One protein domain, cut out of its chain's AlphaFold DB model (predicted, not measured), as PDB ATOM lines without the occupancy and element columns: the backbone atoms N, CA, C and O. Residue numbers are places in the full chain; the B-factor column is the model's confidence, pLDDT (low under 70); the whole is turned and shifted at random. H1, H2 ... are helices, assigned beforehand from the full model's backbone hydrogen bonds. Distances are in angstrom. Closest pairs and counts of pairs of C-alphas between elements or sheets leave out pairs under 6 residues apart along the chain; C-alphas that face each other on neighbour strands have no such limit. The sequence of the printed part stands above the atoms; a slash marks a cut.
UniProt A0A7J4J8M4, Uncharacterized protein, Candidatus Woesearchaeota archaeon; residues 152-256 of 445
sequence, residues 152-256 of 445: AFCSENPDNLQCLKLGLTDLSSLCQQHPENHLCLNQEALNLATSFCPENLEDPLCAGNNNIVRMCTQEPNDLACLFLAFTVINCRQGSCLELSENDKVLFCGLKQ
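This is residues 152 to 256 of the 445 residues of an uncharacterized protein of Candidatus Woesearchaeota archaeon (UniProt A0A7J4J8M4). Four of the seven helices, with a link, make a loose ring round a stretch of chain: H6 on one side and H7 on the other, joined through small H4 and then H2, with residues 237 to 244 closing the ring from H6 to H7. Residues 157 to 167 run through the middle; H3 folds back on H2 as a helical hairpin, H5 packs on the beginning of H6, and H1 is near H6 farther along. The printed part has 105 residues, with H1 to H7 in chain order and no named strand; the class is all helix. It is compact, with a radius of gyration of the C-alphas of 13.4 A, and rounded, spanning 36 by 33 by 26 A.

Find C-alpha 223 at (175.944, 170.601, 187.899); from there H6, residues 223 to 236, runs 20.2 A to C-alpha 236 at (177.858, 155.540, 174.557). Before it look for H5, residues 212 to 218, 9.9 A long, and H4, residues 204 to 207, 5.5 A. H3, residues 187 to 195, measures 12.0 A and H2, residues 168 to 177, 14.5 A. H1, residues 152 to 156, covers 6.3 A. H7, residues 245 to 254, covers 14.7 A and ends at C-alpha 254, (200.473, 173.671, 181.456).

Start at the hub, H2, which touches H3, H4 and H7. Look at Leu 168: its C-alpha is 4.7 A from that of Cys 206, the closest pair of H2 and H4. H2 and H3 form a helical hairpin and run opposite ways at a shallow tilt of 35.0 degrees, only just short of steep; their closest C-alphas, Leu 168 and Thr 194, are 6.4 A apart. H7 touches H2 about perpendicular, at 90 degrees, with the C-alphas of Leu 174 and Phe 251 closest at 6.8 A. H4 and H6 only just touch, with 3 pairs of C-alphas within 8 A, through residues 223 to 224 of H6 alone; the closest C-alphas, Leu 205 and Ala 224, are 5.2 A apart. H5 touches H6 at residues 224 to 225 alone, with the C-alphas of Cys 216 and Cys 225 closest at 5.4 A, at a steep tilt of 56 degrees, opposite ways. H1 is close to H6 but not clearly touching, the C-alphas of Phe 153 and Val 232 being closest at 7.2 A. H2 and H6 are apart. In H1, H2, H3, H5, H6 and H7 every O i to N i+4 pair is within hydrogen-bond range; H4 is too short for such a pair.

Look to Glu 180 and Gln 218 for the two C-alphas farthest apart, 37.8 A. The printed part has no cut, and its one long link is the 11 residues from H1 to H2. Mean pLDDT of the printed part is 83.6; look for values under 70 at residues 200 to 201, 210 to 214, 217 and 220.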
ATOM      1  N   ALA A 152     183.628 151.765 185.874       82.50
ATOM      2  CA  ALA A 152     183.429 151.049 184.619       82.50
ATOM      3  C   ALA A 152     183.681 151.968 183.415       82.50
ATOM      4  O   ALA A 152     184.450 151.622 182.522       82.50
ATOM      5  N   PHE A 153     183.113 153.179 183.430       87.56
ATOM      6  CA  PHE A 153     183.315 154.171 182.376       87.56
ATOM      7  C   PHE A 153     184.793 154.530 182.182       87.56
ATOM      8  O   PHE A 153     185.277 154.511 181.053       87.56
ATOM      9  N   CYS A 154     185.521 154.810 183.265       89.19
ATOM     10  CA  CYS A 154     186.939 155.158 183.219       89.19
ATOM     11  C   CYS A 154     187.851 153.962 182.942       89.19
ATOM     12  O   CYS A 154     188.962 154.153 182.461       89.19
ATOM     13  N   SER A 155     187.394 152.734 183.197       88.44
ATOM     14  CA  SER A 155     188.095 151.532 182.744       88.44
ATOM     15  C   SER A 155     187.985 151.345 181.231       88.44
ATOM     16  O   SER A 155     188.919 150.832 180.621       88.44
ATOM     17  N   GLU A 156     186.853 151.716 180.630       89.00
ATOM     18  CA  GLU A 156     186.634 151.619 179.182       89.00
ATOM     19  C   GLU A 156     187.206 152.822 178.418       89.00
ATOM     20  O   GLU A 156     187.643 152.667 177.282       89.00
ATOM     21  N   ASN A 157     187.228 154.003 179.046       91.81
ATOM     22  CA  ASN A 157     187.614 155.279 178.435       91.81
ATOM     23  C   ASN A 157     188.640 156.004 179.332       91.81
ATOM     24  O   ASN A 157     188.338 157.063 179.894       91.81
ATOM     25  N   PRO A 158     189.850 155.439 179.523       92.75
ATOM     26  CA  PRO A 158     190.834 155.964 180.476       92.75
ATOM     27  C   PRO A 158     191.309 157.382 180.139       92.75
ATOM     28  O   PRO A 158     191.680 158.133 181.038       92.75
ATOM     29  N   ASP A 159     191.242 157.759 178.861       93.00
ATOM     30  CA  ASP A 159     191.693 159.057 178.354       93.00
ATOM     31  C   ASP A 159     190.597 160.121 178.332       93.00
ATOM     32  O   ASP A 159     190.808 161.238 177.858       93.00
ATOM     33  N   ASN A 160     189.411 159.800 178.845       91.38
ATOM     34  CA  ASN A 160     188.349 160.776 178.979       91.38
ATOM     35  C   ASN A 160     188.737 161.885 179.976       91.38
ATOM     36  O   ASN A 160     189.273 161.602 181.048       91.38
ATOM     37  N   LEU A 161     188.410 163.140 179.647       89.62
ATOM     38  CA  LEU A 161     188.708 164.333 180.457       89.62
ATOM     39  C   LEU A 161     188.395 164.136 181.959       89.62
ATOM     40  O   LEU A 161     189.236 164.419 182.814       89.62
ATOM     41  N   GLN A 162     187.220 163.588 182.288       86.56
ATOM     42  CA  GLN A 162     186.808 163.344 183.672       86.56
ATOM     43  C   GLN A 162     187.647 162.265 184.359       86.56
ATOM     44  O   GLN A 162     187.961 162.390 185.542       86.56
ATOM     45  N   CYS A 163     188.034 161.222 183.628       89.75
ATOM     46  CA  CYS A 163     188.864 160.137 184.149       89.75
ATOM     47  C   CYS A 163     190.301 160.603 184.405       89.75
ATOM     48  O   CYS A 163     190.918 160.205 185.395       89.75
ATOM     49  N   LEU A 164     190.777 161.544 183.585       90.56
ATOM     50  CA  LEU A 164     192.058 162.225 183.749       90.56
ATOM     51  C   LEU A 164     192.047 163.327 184.820       90.56
ATOM     52  O   LEU A 164     193.083 163.952 185.055       90.56
ATOM     53  N   LYS A 165     190.910 163.542 185.500       89.75
ATOM     54  CA  LYS A 165     190.724 164.566 186.544       89.75
ATOM     55  C   LYS A 165     191.016 165.978 186.035       89.75
ATOM     56  O   LYS A 165     191.550 166.806 186.768       89.75
ATOM     57  N   LEU A 166     190.679 166.237 184.776       89.94
ATOM     58  CA  LEU A 166     190.807 167.548 184.154       89.94
ATOM     59  C   LEU A 166     189.498 168.323 184.330       89.94
ATOM     60  O   LEU A 166     188.413 167.806 184.057       89.94
ATOM     61  N   GLY A 167     189.605 169.560 184.804       89.25
ATOM     62  CA  GLY A 167     188.470 170.459 184.994       89.25
ATOM     63  C   GLY A 167     188.286 171.464 183.857       89.25
ATOM     64  O   GLY A 167     189.118 171.598 182.954       89.25
ATOM     65  N   LEU A 168     187.196 172.238 183.910       88.75
ATOM     66  CA  LEU A 168     186.935 173.306 182.933       88.75
ATOM     67  C   LEU A 168     188.029 174.384 182.917       88.75
ATOM     68  O   LEU A 168     188.285 174.974 181.864       88.75
ATOM     69  N   THR A 169     188.701 174.644 184.046       89.12
ATOM     70  CA  THR A 169     189.809 175.611 184.080       89.12
ATOM     71  C   THR A 169     191.038 175.098 183.342       89.12
ATOM     72  O   THR A 169     191.751 175.885 182.714       89.12
ATOM     73  N   ASP A 170     191.273 173.787 183.370       91.62
ATOM     74  CA  ASP A 170     192.380 173.169 182.644       91.62
ATOM     75  C   ASP A 170     192.126 173.260 181.134       91.62
ATOM     76  O   ASP A 170     192.998 173.707 180.387       91.62
ATOM     77  N   LEU A 171     190.899 172.957 180.689       90.75
ATOM     78  CA  LEU A 171     190.498 173.119 179.288       90.75
ATOM     79  C   LEU A 171     190.570 174.589 178.836       90.75
ATOM     80  O   LEU A 171     191.059 174.886 177.747       90.75
ATOM     81  N   SER A 172     190.149 175.529 179.688       90.88
ATOM     82  CA  SER A 172     190.300 176.965 179.426       90.88
ATOM     83  C   SER A 172     191.761 177.369 179.239       90.88
ATOM     84  O   SER A 172     192.073 178.156 178.346       90.88
ATOM     85  N   SER A 173     192.657 176.837 180.068       91.62
ATOM     86  CA  SER A 173     194.093 177.128 180.004       91.62
ATOM     87  C   SER A 173     194.712 176.573 178.722       91.62
ATOM     88  O   SER A 173     195.480 177.276 178.065       91.62
ATOM     89  N   LEU A 174     194.313 175.356 178.327       93.25
ATOM     90  CA  LEU A 174     194.697 174.760 177.047       93.25
ATOM     91  C   LEU A 174     194.300 175.666 175.887       93.25
ATOM     92  O   LEU A 174     195.151 176.019 175.083       93.25
ATOM     93  N   CYS A 175     193.049 176.109 175.827       93.44
ATOM     94  CA  CYS A 175     192.561 176.892 174.692       93.44
ATOM     95  C   CYS A 175     193.075 178.328 174.640       93.44
ATOM     96  O   CYS A 175     193.136 178.917 173.563       93.44
ATOM     97  N   GLN A 176     193.478 178.896 175.778       91.50
ATOM     98  CA  GLN A 176     194.163 180.187 175.796       91.50
ATOM     99  C   GLN A 176     195.570 180.103 175.191       91.50
ATOM    100  O   GLN A 176     196.008 181.060 174.555       91.50
ATOM    101  N   GLN A 177     196.275 178.983 175.383       93.69
ATOM    102  CA  GLN A 177     197.636 178.791 174.867       93.69
ATOM    103  C   GLN A 177     197.667 178.141 173.476       93.69
ATOM    104  O   GLN A 177     198.532 178.468 172.669       93.69
ATOM    105  N   HIS A 178     196.697 177.273 173.195       93.06
ATOM    106  CA  HIS A 178     196.578 176.445 171.995       93.06
ATOM    107  C   HIS A 178     195.160 176.540 171.408       93.06
ATOM    108  O   HIS A 178     194.402 175.567 171.450       93.06
ATOM    109  N   PRO A 179     194.756 177.706 170.871       93.06
ATOM    110  CA  PRO A 179     193.412 177.911 170.321       93.06
ATOM    111  C   PRO A 179     193.091 177.003 169.120       93.06
ATOM    112  O   PRO A 179     191.927 176.845 168.760       93.06
ATOM    113  N   GLU A 180     194.105 176.419 168.481       91.69
ATOM    114  CA  GLU A 180     193.985 175.447 167.393       91.69
ATOM    115  C   GLU A 180     193.663 174.017 167.852       91.69
ATOM    116  O   GLU A 180     193.390 173.159 167.008       91.69
ATOM    117  N   ASN A 181     193.717 173.734 169.158       92.31
ATOM    118  CA  ASN A 181     193.472 172.396 169.674       92.31
ATOM    119  C   ASN A 181     192.014 171.966 169.416       92.31
ATOM    120  O   ASN A 181     191.075 172.745 169.565       92.31
ATOM    121  N   HIS A 182     191.809 170.705 169.033       89.31
ATOM    122  CA  HIS A 182     190.489 170.196 168.657       89.31
ATOM    123  C   HIS A 182     189.497 170.082 169.828       89.31
ATOM    124  O   HIS A 182     188.293 169.988 169.592       89.31
ATOM    125  N   LEU A 183     189.985 170.103 171.072       88.75
ATOM    126  CA  LEU A 183     189.170 170.173 172.288       88.75
ATOM    127  C   LEU A 183     188.633 171.589 172.541       88.75
ATOM    128  O   LEU A 183     187.704 171.776 173.330       88.75
ATOM    129  N   CYS A 184     189.189 172.595 171.863       89.19
ATOM    130  CA  CYS A 184     188.751 173.971 171.990       89.19
ATOM    131  C   CYS A 184     187.462 174.198 171.216       89.19
ATOM    132  O   CYS A 184     187.415 174.270 169.987       89.19
ATOM    133  N   LEU A 185     186.383 174.327 171.984       78.44
ATOM    134  CA  LEU A 185     185.112 174.832 171.492       78.44
ATOM    135  C   LEU A 185     185.260 176.297 171.067       78.44
ATOM    136  O   LEU A 185     186.294 176.933 171.284       78.44
ATOM    137  N   ASN A 186     184.207 176.868 170.475       79.56
ATOM    138  CA  ASN A 186     184.221 178.305 170.220       79.56
ATOM    139  C   ASN A 186     184.488 179.071 171.540       79.56
ATOM    140  O   ASN A 186     184.079 178.651 172.622       79.56
ATOM    141  N   GLN A 187     185.216 180.188 171.473       78.75
ATOM    142  CA  GLN A 187     185.629 180.912 172.683       78.75
ATOM    143  C   GLN A 187     184.425 181.320 173.554       78.75
ATOM    144  O   GLN A 187     184.521 181.367 174.774       78.75
ATOM    145  N   GLU A 188     183.269 181.571 172.936       82.75
ATOM    146  CA  GLU A 188     182.014 181.900 173.619       82.75
ATOM    147  C   GLU A 188     181.489 180.745 174.485       82.75
ATOM    148  O   GLU A 188     181.093 180.974 175.625       82.75
ATOM    149  N   ALA A 189     181.534 179.512 173.981       76.62
ATOM    150  CA  ALA A 189     181.186 178.289 174.697       76.62
ATOM    151  C   ALA A 189     182.066 178.090 175.923       76.62
ATOM    152  O   ALA A 189     181.566 177.775 176.999       76.62
ATOM    153  N   LEU A 190     183.373 178.281 175.753       79.69
ATOM    154  CA  LEU A 190     184.339 178.090 176.824       79.69
ATOM    155  C   LEU A 190     184.228 179.192 177.880       79.69
ATOM    156  O   LEU A 190     184.265 178.910 179.075       79.69
ATOM    157  N   ASN A 191     183.997 180.436 177.457       80.31
ATOM    158  CA  ASN A 191     183.709 181.552 178.358       80.31
ATOM    159  C   ASN A 191     182.394 181.329 179.126       80.31
ATOM    160  O   ASN A 191     182.304 181.653 180.305       80.31
ATOM    161  N   LEU A 192     181.375 180.754 178.480       81.81
ATOM    162  CA  LEU A 192     180.118 180.408 179.139       81.81
ATOM    163  C   LEU A 192     180.310 179.249 180.124       81.81
ATOM    164  O   LEU A 192     179.852 179.342 181.258       81.81
ATOM    165  N   ALA A 193     181.033 178.197 179.734       78.56
ATOM    166  CA  ALA A 193     181.353 177.063 180.597       78.56
ATOM    167  C   ALA A 193     182.132 177.509 181.846       78.56
ATOM    168  O   ALA A 193     181.764 177.170 182.964       78.56
ATOM    169  N   THR A 194     183.155 178.346 181.665       79.38
ATOM    170  CA  THR A 194     183.943 178.907 182.774       79.38
ATOM    171  C   THR A 194     183.170 179.924 183.608       79.38
ATOM    172  O   THR A 194     183.487 180.092 184.777       79.38
ATOM    173  N   SER A 195     182.117 180.557 183.078       84.31
ATOM    174  CA  SER A 195     181.241 181.422 183.884       84.31
ATOM    175  C   SER A 195     180.410 180.661 184.923       84.31
ATOM    176  O   SER A 195     179.935 181.273 185.879       84.31
ATOM    177  N   PHE A 196     180.257 179.339 184.763       79.88
ATOM    178  CA  PHE A 196     179.670 178.473 185.789       79.88
ATOM    179  C   PHE A 196     180.651 178.139 186.912       79.88
ATOM    180  O   PHE A 196     180.213 177.653 187.947       79.88
ATOM    181  N   CYS A 197     181.943 178.426 186.738       84.25
ATOM    182  CA  CYS A 197     182.916 178.299 187.807       84.25
ATOM    183  C   CYS A 197     182.809 179.516 188.728       84.25
ATOM    184  O   CYS A 197     183.140 180.626 188.298       84.25
ATOM    185  N   PRO A 198     182.330 179.353 189.976       72.88
ATOM    186  CA  PRO A 198     182.320 180.454 190.928       72.88
ATOM    187  C   PRO A 198     183.751 180.951 191.176       72.88
ATOM    188  O   PRO A 198     184.726 180.256 190.892       72.88
ATOM    189  N   GLU A 199     183.904 182.134 191.783       73.44
ATOM    190  CA  GLU A 199     185.225 182.633 192.221       73.44
ATOM    191  C   GLU A 199     185.972 181.626 193.120       73.44
ATOM    192  O   GLU A 199     187.192 181.705 193.272       73.44
ATOM    193  N   ASN A 200     185.249 180.658 193.695       69.12
ATOM    194  CA  ASN A 200     185.836 179.511 194.360       69.12
ATOM    195  C   ASN A 200     186.319 178.461 193.342       69.12
ATOM    196  O   ASN A 200     185.567 177.590 192.908       69.12
ATOM    197  N   LEU A 201     187.608 178.537 193.012       68.25
ATOM    198  CA  LEU A 201     188.322 177.616 192.123       68.25
ATOM    199  C   LEU A 201     188.346 176.156 192.608       68.25
ATOM    200  O   LEU A 201     188.844 175.314 191.877       68.25
ATOM    201  N   GLU A 202     187.844 175.839 193.804       78.00
ATOM    202  CA  GLU A 202     187.775 174.464 194.318       78.00
ATOM    203  C   GLU A 202     186.544 173.682 193.832       78.00
ATOM    204  O   GLU A 202     186.403 172.507 194.176       78.00
ATOM    205  N   ASP A 203     185.662 174.303 193.038       81.75
ATOM    206  CA  ASP A 203     184.518 173.601 192.459       81.75
ATOM    207  C   ASP A 203     184.991 172.365 191.664       81.75
ATOM    208  O   ASP A 203     185.853 172.485 190.781       81.75
ATOM    209  N   PRO A 204     184.454 171.170 191.954       79.25
ATOM    210  CA  PRO A 204     184.885 169.925 191.336       79.25
ATOM    211  C   PRO A 204     184.815 169.870 189.811       79.25
ATOM    212  O   PRO A 204     185.659 169.215 189.192       79.25
ATOM    213  N   LEU A 205     183.843 170.557 189.209       83.44
ATOM    214  CA  LEU A 205     183.722 170.680 187.758       83.44
ATOM    215  C   LEU A 205     184.847 171.550 187.179       83.44
ATOM    216  O   LEU A 205     185.308 171.347 186.054       83.44
ATOM    217  N   CYS A 206     185.291 172.530 187.958       87.75
ATOM    218  CA  CYS A 206     186.221 173.562 187.531       87.75
ATOM    219  C   CYS A 206     187.671 173.147 187.723       87.75
ATOM    220  O   CYS A 206     188.425 173.223 186.759       87.75
ATOM    221  N   ALA A 207     188.034 172.661 188.912       84.12
ATOM    222  CA  ALA A 207     189.390 172.221 189.240       84.12
ATOM    223  C   ALA A 207     189.737 170.811 188.749       84.12
ATOM    224  O   ALA A 207     190.917 170.462 188.747       84.12
ATOM    225  N   GLY A 208     188.728 170.006 188.396       79.50
ATOM    226  CA  GLY A 208     188.897 168.578 188.162       79.50
ATOM    227  C   GLY A 208     189.054 167.844 189.493       79.50
ATOM    228  O   GLY A 208     190.104 167.875 190.132       79.50
ATOM    229  N   ASN A 209     187.984 167.202 189.965       72.94
ATOM    230  CA  ASN A 209     188.005 166.511 191.255       72.94
ATOM    231  C   ASN A 209     188.182 164.999 191.119       72.94
ATOM    232  O   ASN A 209     187.610 164.337 190.259       72.94
ATOM    233  N   ASN A 210     188.886 164.446 192.098       64.75
ATOM    234  CA  ASN A 210     189.144 163.024 192.277       64.75
ATOM    235  C   ASN A 210     187.958 162.258 192.876       64.75
ATOM    236  O   ASN A 210     188.083 161.058 193.110       64.75
ATOM    237  N   ASN A 211     186.862 162.937 193.219       69.06
ATOM    238  CA  ASN A 211     185.765 162.328 193.964       69.06
ATOM    239  C   ASN A 211     184.382 162.806 193.505       69.06
ATOM    240  O   ASN A 211     183.497 163.054 194.323       69.06
ATOM    241  N   ILE A 212     184.206 162.941 192.186       69.88
ATOM    242  CA  ILE A 212     182.907 163.267 191.575       69.88
ATOM    243  C   ILE A 212     181.819 162.274 192.013       69.88
ATOM    244  O   ILE A 212     180.692 162.667 192.257       69.88
ATOM    245  N   VAL A 213     182.206 161.019 192.246       66.62
ATOM    246  CA  VAL A 213     181.391 159.958 192.847       66.62
ATOM    247  C   VAL A 213     180.737 160.411 194.144       66.62
ATOM    248  O   VAL A 213     179.520 160.516 194.204       66.62
ATOM    249  N   ARG A 214     181.543 160.736 195.166       67.62
ATOM    250  CA  ARG A 214     181.028 161.146 196.476       67.62
ATOM    251  C   ARG A 214     180.154 162.386 196.365       67.62
ATOM    252  O   ARG A 214     179.201 162.513 197.126       67.62
ATOM    253  N   MET A 215     180.488 163.289 195.448       72.50
ATOM    254  CA  MET A 215     179.681 164.475 195.213       72.50
ATOM    255  C   MET A 215     178.311 164.114 194.640       72.50
ATOM    256  O   MET A 215     177.309 164.572 195.167       72.50
ATOM    257  N   CYS A 216     178.250 163.221 193.655       75.06
ATOM    258  CA  CYS A 216     176.986 162.787 193.064       75.06
ATOM    259  C   CYS A 216     176.152 161.906 193.981       75.06
ATOM    260  O   CYS A 216     174.930 161.939 193.892       75.06
ATOM    261  N   THR A 217     176.784 161.189 194.910       67.25
ATOM    262  CA  THR A 217     176.066 160.503 195.987       67.25
ATOM    263  C   THR A 217     175.435 161.492 196.976       67.25
ATOM    264  O   THR A 217     174.400 161.193 197.559       67.25
ATOM    265  N   GLN A 218     176.054 162.653 197.216       73.75
ATOM    266  CA  GLN A 218     175.566 163.635 198.195       73.75
ATOM    267  C   GLN A 218     174.565 164.627 197.595       73.75
ATOM    268  O   GLN A 218     173.581 164.975 198.241       73.75
ATOM    269  N   GLU A 219     174.816 165.075 196.368       78.62
ATOM    270  CA  GLU A 219     174.030 166.080 195.659       78.62
ATOM    271  C   GLU A 219     173.874 165.651 194.186       78.62
ATOM    272  O   GLU A 219     174.568 166.158 193.306       78.62
ATOM    273  N   PRO A 220     172.962 164.714 193.871       69.69
ATOM    274  CA  PRO A 220     172.823 164.165 192.514       69.69
ATOM    275  C   PRO A 220     172.397 165.210 191.470       69.69
ATOM    276  O   PRO A 220     172.643 165.041 190.277       69.69
ATOM    277  N   ASN A 221     171.787 166.310 191.921       74.50
ATOM    278  CA  ASN A 221     171.391 167.445 191.083       74.50
ATOM    279  C   ASN A 221     172.498 168.500 190.922       74.50
ATOM    280  O   ASN A 221     172.247 169.543 190.313       74.50
ATOM    281  N   ASP A 222     173.691 168.264 191.472       81.94
ATOM    282  CA  ASP A 222     174.832 169.140 191.252       81.94
ATOM    283  C   ASP A 222     175.196 169.189 189.759       81.94
ATOM    284  O   ASP A 222     175.072 168.208 189.010       81.94
ATOM    285  N   LEU A 223     175.646 170.360 189.304       77.69
ATOM    286  CA  LEU A 223     175.944 170.601 187.899       77.69
ATOM    287  C   LEU A 223     177.013 169.637 187.365       77.69
ATOM    288  O   LEU A 223     176.907 169.197 186.217       77.69
ATOM    289  N   ALA A 224     178.007 169.262 188.174       79.38
ATOM    290  CA  ALA A 224     179.034 168.325 187.732       79.38
ATOM    291  C   ALA A 224     178.501 166.893 187.590       79.38
ATOM    292  O   ALA A 224     179.000 166.134 186.759       79.38
ATOM    293  N   CYS A 225     177.465 166.528 188.342       79.81
ATOM    294  CA  CYS A 225     176.828 165.216 188.249       79.81
ATOM    295  C   CYS A 225     175.970 165.096 186.997       79.81
ATOM    296  O   CYS A 225     176.092 164.123 186.250       79.81
ATOM    297  N   LEU A 226     175.200 166.142 186.690       80.19
ATOM    298  CA  LEU A 226     174.492 166.253 185.414       80.19
ATOM    299  C   LEU A 226     175.471 166.247 184.231       80.19
ATOM    300  O   LEU A 226     175.230 165.579 183.223       80.19
ATOM    301  N   PHE A 227     176.601 166.943 184.367       80.38
ATOM    302  CA  PHE A 227     177.664 166.952 183.366       80.38
ATOM    303  C   PHE A 227     178.281 165.565 183.163       80.38
ATOM    304  O   PHE A 227     178.455 165.126 182.023       80.38
ATOM    305  N   LEU A 228     178.573 164.846 184.247       81.69
ATOM    306  CA  LEU A 228     179.106 163.491 184.185       81.69
ATOM    307  C   LEU A 228     178.120 162.535 183.508       81.69
ATOM    308  O   LEU A 228     178.494 161.862 182.547       81.69
ATOM    309  N   ALA A 229     176.857 162.527 183.941       77.50
ATOM    310  CA  ALA A 229     175.808 161.701 183.346       77.50
ATOM    311  C   ALA A 229     175.674 161.969 181.840       77.50
ATOM    312  O   ALA A 229     175.640 161.041 181.029       77.50
ATOM    313  N   PHE A 230     175.691 163.242 181.440       80.25
ATOM    314  CA  PHE A 230     175.651 163.627 180.034       80.25
ATOM    315  C   PHE A 230     176.882 163.146 179.253       80.25
ATOM    316  O   PHE A 230     176.753 162.685 178.117       80.25
ATOM    317  N   THR A 231     178.072 163.211 179.850       81.06
ATOM    318  CA  THR A 231     179.321 162.753 179.220       81.06
ATOM    319  C   THR A 231     179.292 161.240 178.986       81.06
ATOM    320  O   THR A 231     179.585 160.784 177.880       81.06
ATOM    321  N   VAL A 232     178.832 160.468 179.978       79.56
ATOM    322  CA  VAL A 232     178.652 159.010 179.870       79.56
ATOM    323  C   VAL A 232     177.632 158.662 178.776       79.56
ATOM    324  O   VAL A 232     177.902 157.809 177.927       79.56
ATOM    325  N   ILE A 233     176.482 159.347 178.738       75.62
ATOM    326  CA  ILE A 233     175.434 159.116 177.728       75.62
ATOM    327  C   ILE A 233     175.947 159.401 176.308       75.62
ATOM    328  O   ILE A 233     175.729 158.589 175.408       75.62
ATOM    329  N   ASN A 234     176.641 160.522 176.090       78.81
ATOM    330  CA  ASN A 234     177.166 160.876 174.764       78.81
ATOM    331  C   ASN A 234     178.305 159.959 174.318       78.81
ATOM    332  O   ASN A 234     178.400 159.615 173.136       78.81
ATOM    333  N   CYS A 235     179.143 159.516 175.253       84.00
ATOM    334  CA  CYS A 235     180.215 158.589 174.938       84.00
ATOM    335  C   CYS A 235     179.663 157.240 174.449       84.00
ATOM    336  O   CYS A 235     180.092 156.747 173.406       84.00
ATOM    337  N   ARG A 236     178.584 156.727 175.064       76.44
ATOM    338  CA  ARG A 236     177.858 155.540 174.557       76.44
ATOM    339  C   ARG A 236     177.297 155.711 173.139       76.44
ATOM    340  O   ARG A 236     177.037 154.720 172.463       76.44
ATOM    341  N   GLN A 237     177.122 156.945 172.670       81.88
ATOM    342  CA  GLN A 237     176.689 157.268 171.305       81.88
ATOM    343  C   GLN A 237     177.869 157.517 170.339       81.88
ATOM    344  O   GLN A 237     177.664 157.961 169.207       81.88
ATOM    345  N   GLY A 238     179.105 157.220 170.758       82.19
ATOM    346  CA  GLY A 238     180.318 157.329 169.944       82.19
ATOM    347  C   GLY A 238     180.900 158.741 169.881       82.19
ATOM    348  O   GLY A 238     181.471 159.138 168.865       82.19
ATOM    349  N   SER A 239     180.686 159.566 170.904       80.94
ATOM    350  CA  SER A 239     181.290 160.901 171.014       80.94
ATOM    351  C   SER A 239     181.829 161.104 172.426       80.94
ATOM    352  O   SER A 239     181.227 161.789 173.249       80.94
ATOM    353  N   CYS A 240     182.951 160.440 172.697       83.88
ATOM    354  CA  CYS A 240     183.688 160.514 173.953       83.88
ATOM    355  C   CYS A 240     184.703 161.666 173.877       83.88
ATOM    356  O   CYS A 240     185.414 161.802 172.882       83.88
ATOM    357  N   LEU A 241     184.756 162.513 174.909       85.69
ATOM    358  CA  LEU A 241     185.767 163.569 175.063       85.69
ATOM    359  C   LEU A 241     187.095 162.955 175.537       85.69
ATOM    360  O   LEU A 241     187.487 163.129 176.690       85.69
ATOM    361  N   GLU A 242     187.731 162.167 174.676       90.88
ATOM    362  CA  GLU A 242     189.025 161.536 174.948       90.88
ATOM    363  C   GLU A 242     190.176 162.430 174.496       90.88
ATOM    364  O   GLU A 242     190.115 163.050 173.433       90.88
ATOM    365  N   LEU A 243     191.230 162.490 175.307       92.44
ATOM    366  CA  LEU A 243     192.459 163.186 174.961       92.44
ATOM    367  C   LEU A 243     193.329 162.307 174.067       92.44
ATOM    368  O   LEU A 243     193.659 161.173 174.412       92.44
ATOM    369  N   SER A 244     193.790 162.869 172.954       91.94
ATOM    370  CA  SER A 244     194.884 162.283 172.187       91.94
ATOM    371  C   SER A 244     196.214 162.415 172.936       91.94
ATOM    372  O   SER A 244     196.382 163.279 173.799       91.94
ATOM    373  N   GLU A 245     197.211 161.614 172.552       90.06
ATOM    374  CA  GLU A 245     198.576 161.725 173.092       90.06
ATOM    375  C   GLU A 245     199.157 163.140 172.952       90.06
ATOM    376  O   GLU A 245     199.815 163.645 173.859       90.06
ATOM    377  N   ASN A 246     198.850 163.827 171.849       90.50
ATOM    378  CA  ASN A 246     199.280 165.209 171.653       90.50
ATOM    379  C   ASN A 246     198.626 166.153 172.667       90.50
ATOM    380  O   ASN A 246     199.298 167.046 173.177       90.50
ATOM    381  N   ASP A 247     197.347 165.954 172.999       93.19
ATOM    382  CA  ASP A 247     196.675 166.788 173.999       93.19
ATOM    383  C   ASP A 247     197.276 166.564 175.380       93.19
ATOM    384  O   ASP A 247     197.537 167.532 176.088       93.19
ATOM    385  N   LYS A 248     197.565 165.306 175.743       92.75
ATOM    386  CA  LYS A 248     198.226 164.976 177.014       92.75
ATOM    387  C   LYS A 248     199.557 165.717 177.142       92.75
ATOM    388  O   LYS A 248     199.787 166.358 178.164       92.75
ATOM    389  N   VAL A 249     200.389 165.719 176.095       90.06
ATOM    390  CA  VAL A 249     201.663 166.466 176.071       90.06
ATOM    391  C   VAL A 249     201.441 167.968 176.269       90.06
ATOM    392  O   VAL A 249     202.157 168.591 177.055       90.06
ATOM    393  N   LEU A 250     200.437 168.550 175.605       92.50
ATOM    394  CA  LEU A 250     200.103 169.965 175.785       92.50
ATOM    395  C   LEU A 250     199.679 170.254 177.229       92.50
ATOM    396  O   LEU A 250     200.197 171.192 177.833       92.50
ATOM    397  N   PHE A 251     198.821 169.421 177.823       92.94
ATOM    398  CA  PHE A 251     198.423 169.554 179.226       92.94
ATOM    399  C   PHE A 251     199.613 169.464 180.184       92.94
ATOM    400  O   PHE A 251     199.684 170.243 181.136       92.94
ATOM    401  N   CYS A 252     200.586 168.598 179.905       91.31
ATOM    402  CA  CYS A 252     201.808 168.495 180.701       91.31
ATOM    403  C   CYS A 252     202.688 169.746 180.653       91.31
ATOM    404  O   CYS A 252     203.381 170.040 181.626       91.31
ATOM    405  N   GLY A 253     202.621 170.520 179.566       88.12
ATOM    406  CA  GLY A 253     203.248 171.839 179.487       88.12
ATOM    407  C   GLY A 253     202.555 172.904 180.348       88.12
ATOM    408  O   GLY A 253     203.194 173.880 180.737       88.12
ATOM    409  N   LEU A 254     201.269 172.721 180.669       87.94
ATOM    410  CA  LEU A 254     200.473 173.671 181.456       87.94
ATOM    411  C   LEU A 254     200.604 173.434 182.964       87.94
ATOM    412  O   LEU A 254     200.734 174.386 183.734       87.94
ATOM    413  N   LYS A 255     200.511 172.171 183.394       87.56
ATOM    414  CA  LYS A 255     200.465 171.759 184.806       87.56
ATOM    415  C   LYS A 255     200.939 170.310 184.936       87.56
ATOM    416  O   LYS A 255     200.819 169.517 184.008       87.56
ATOM    417  N   GLN A 256     201.454 169.942 186.108       85.25
ATOM    418  CA  GLN A 256     201.797 168.549 186.392       85.25
ATOM    419  C   GLN A 256     200.533 167.729 186.672       85.25
ATOM    420  O   GLN A 256     199.909 167.877 187.725       85.25
TER     421      GLN A 256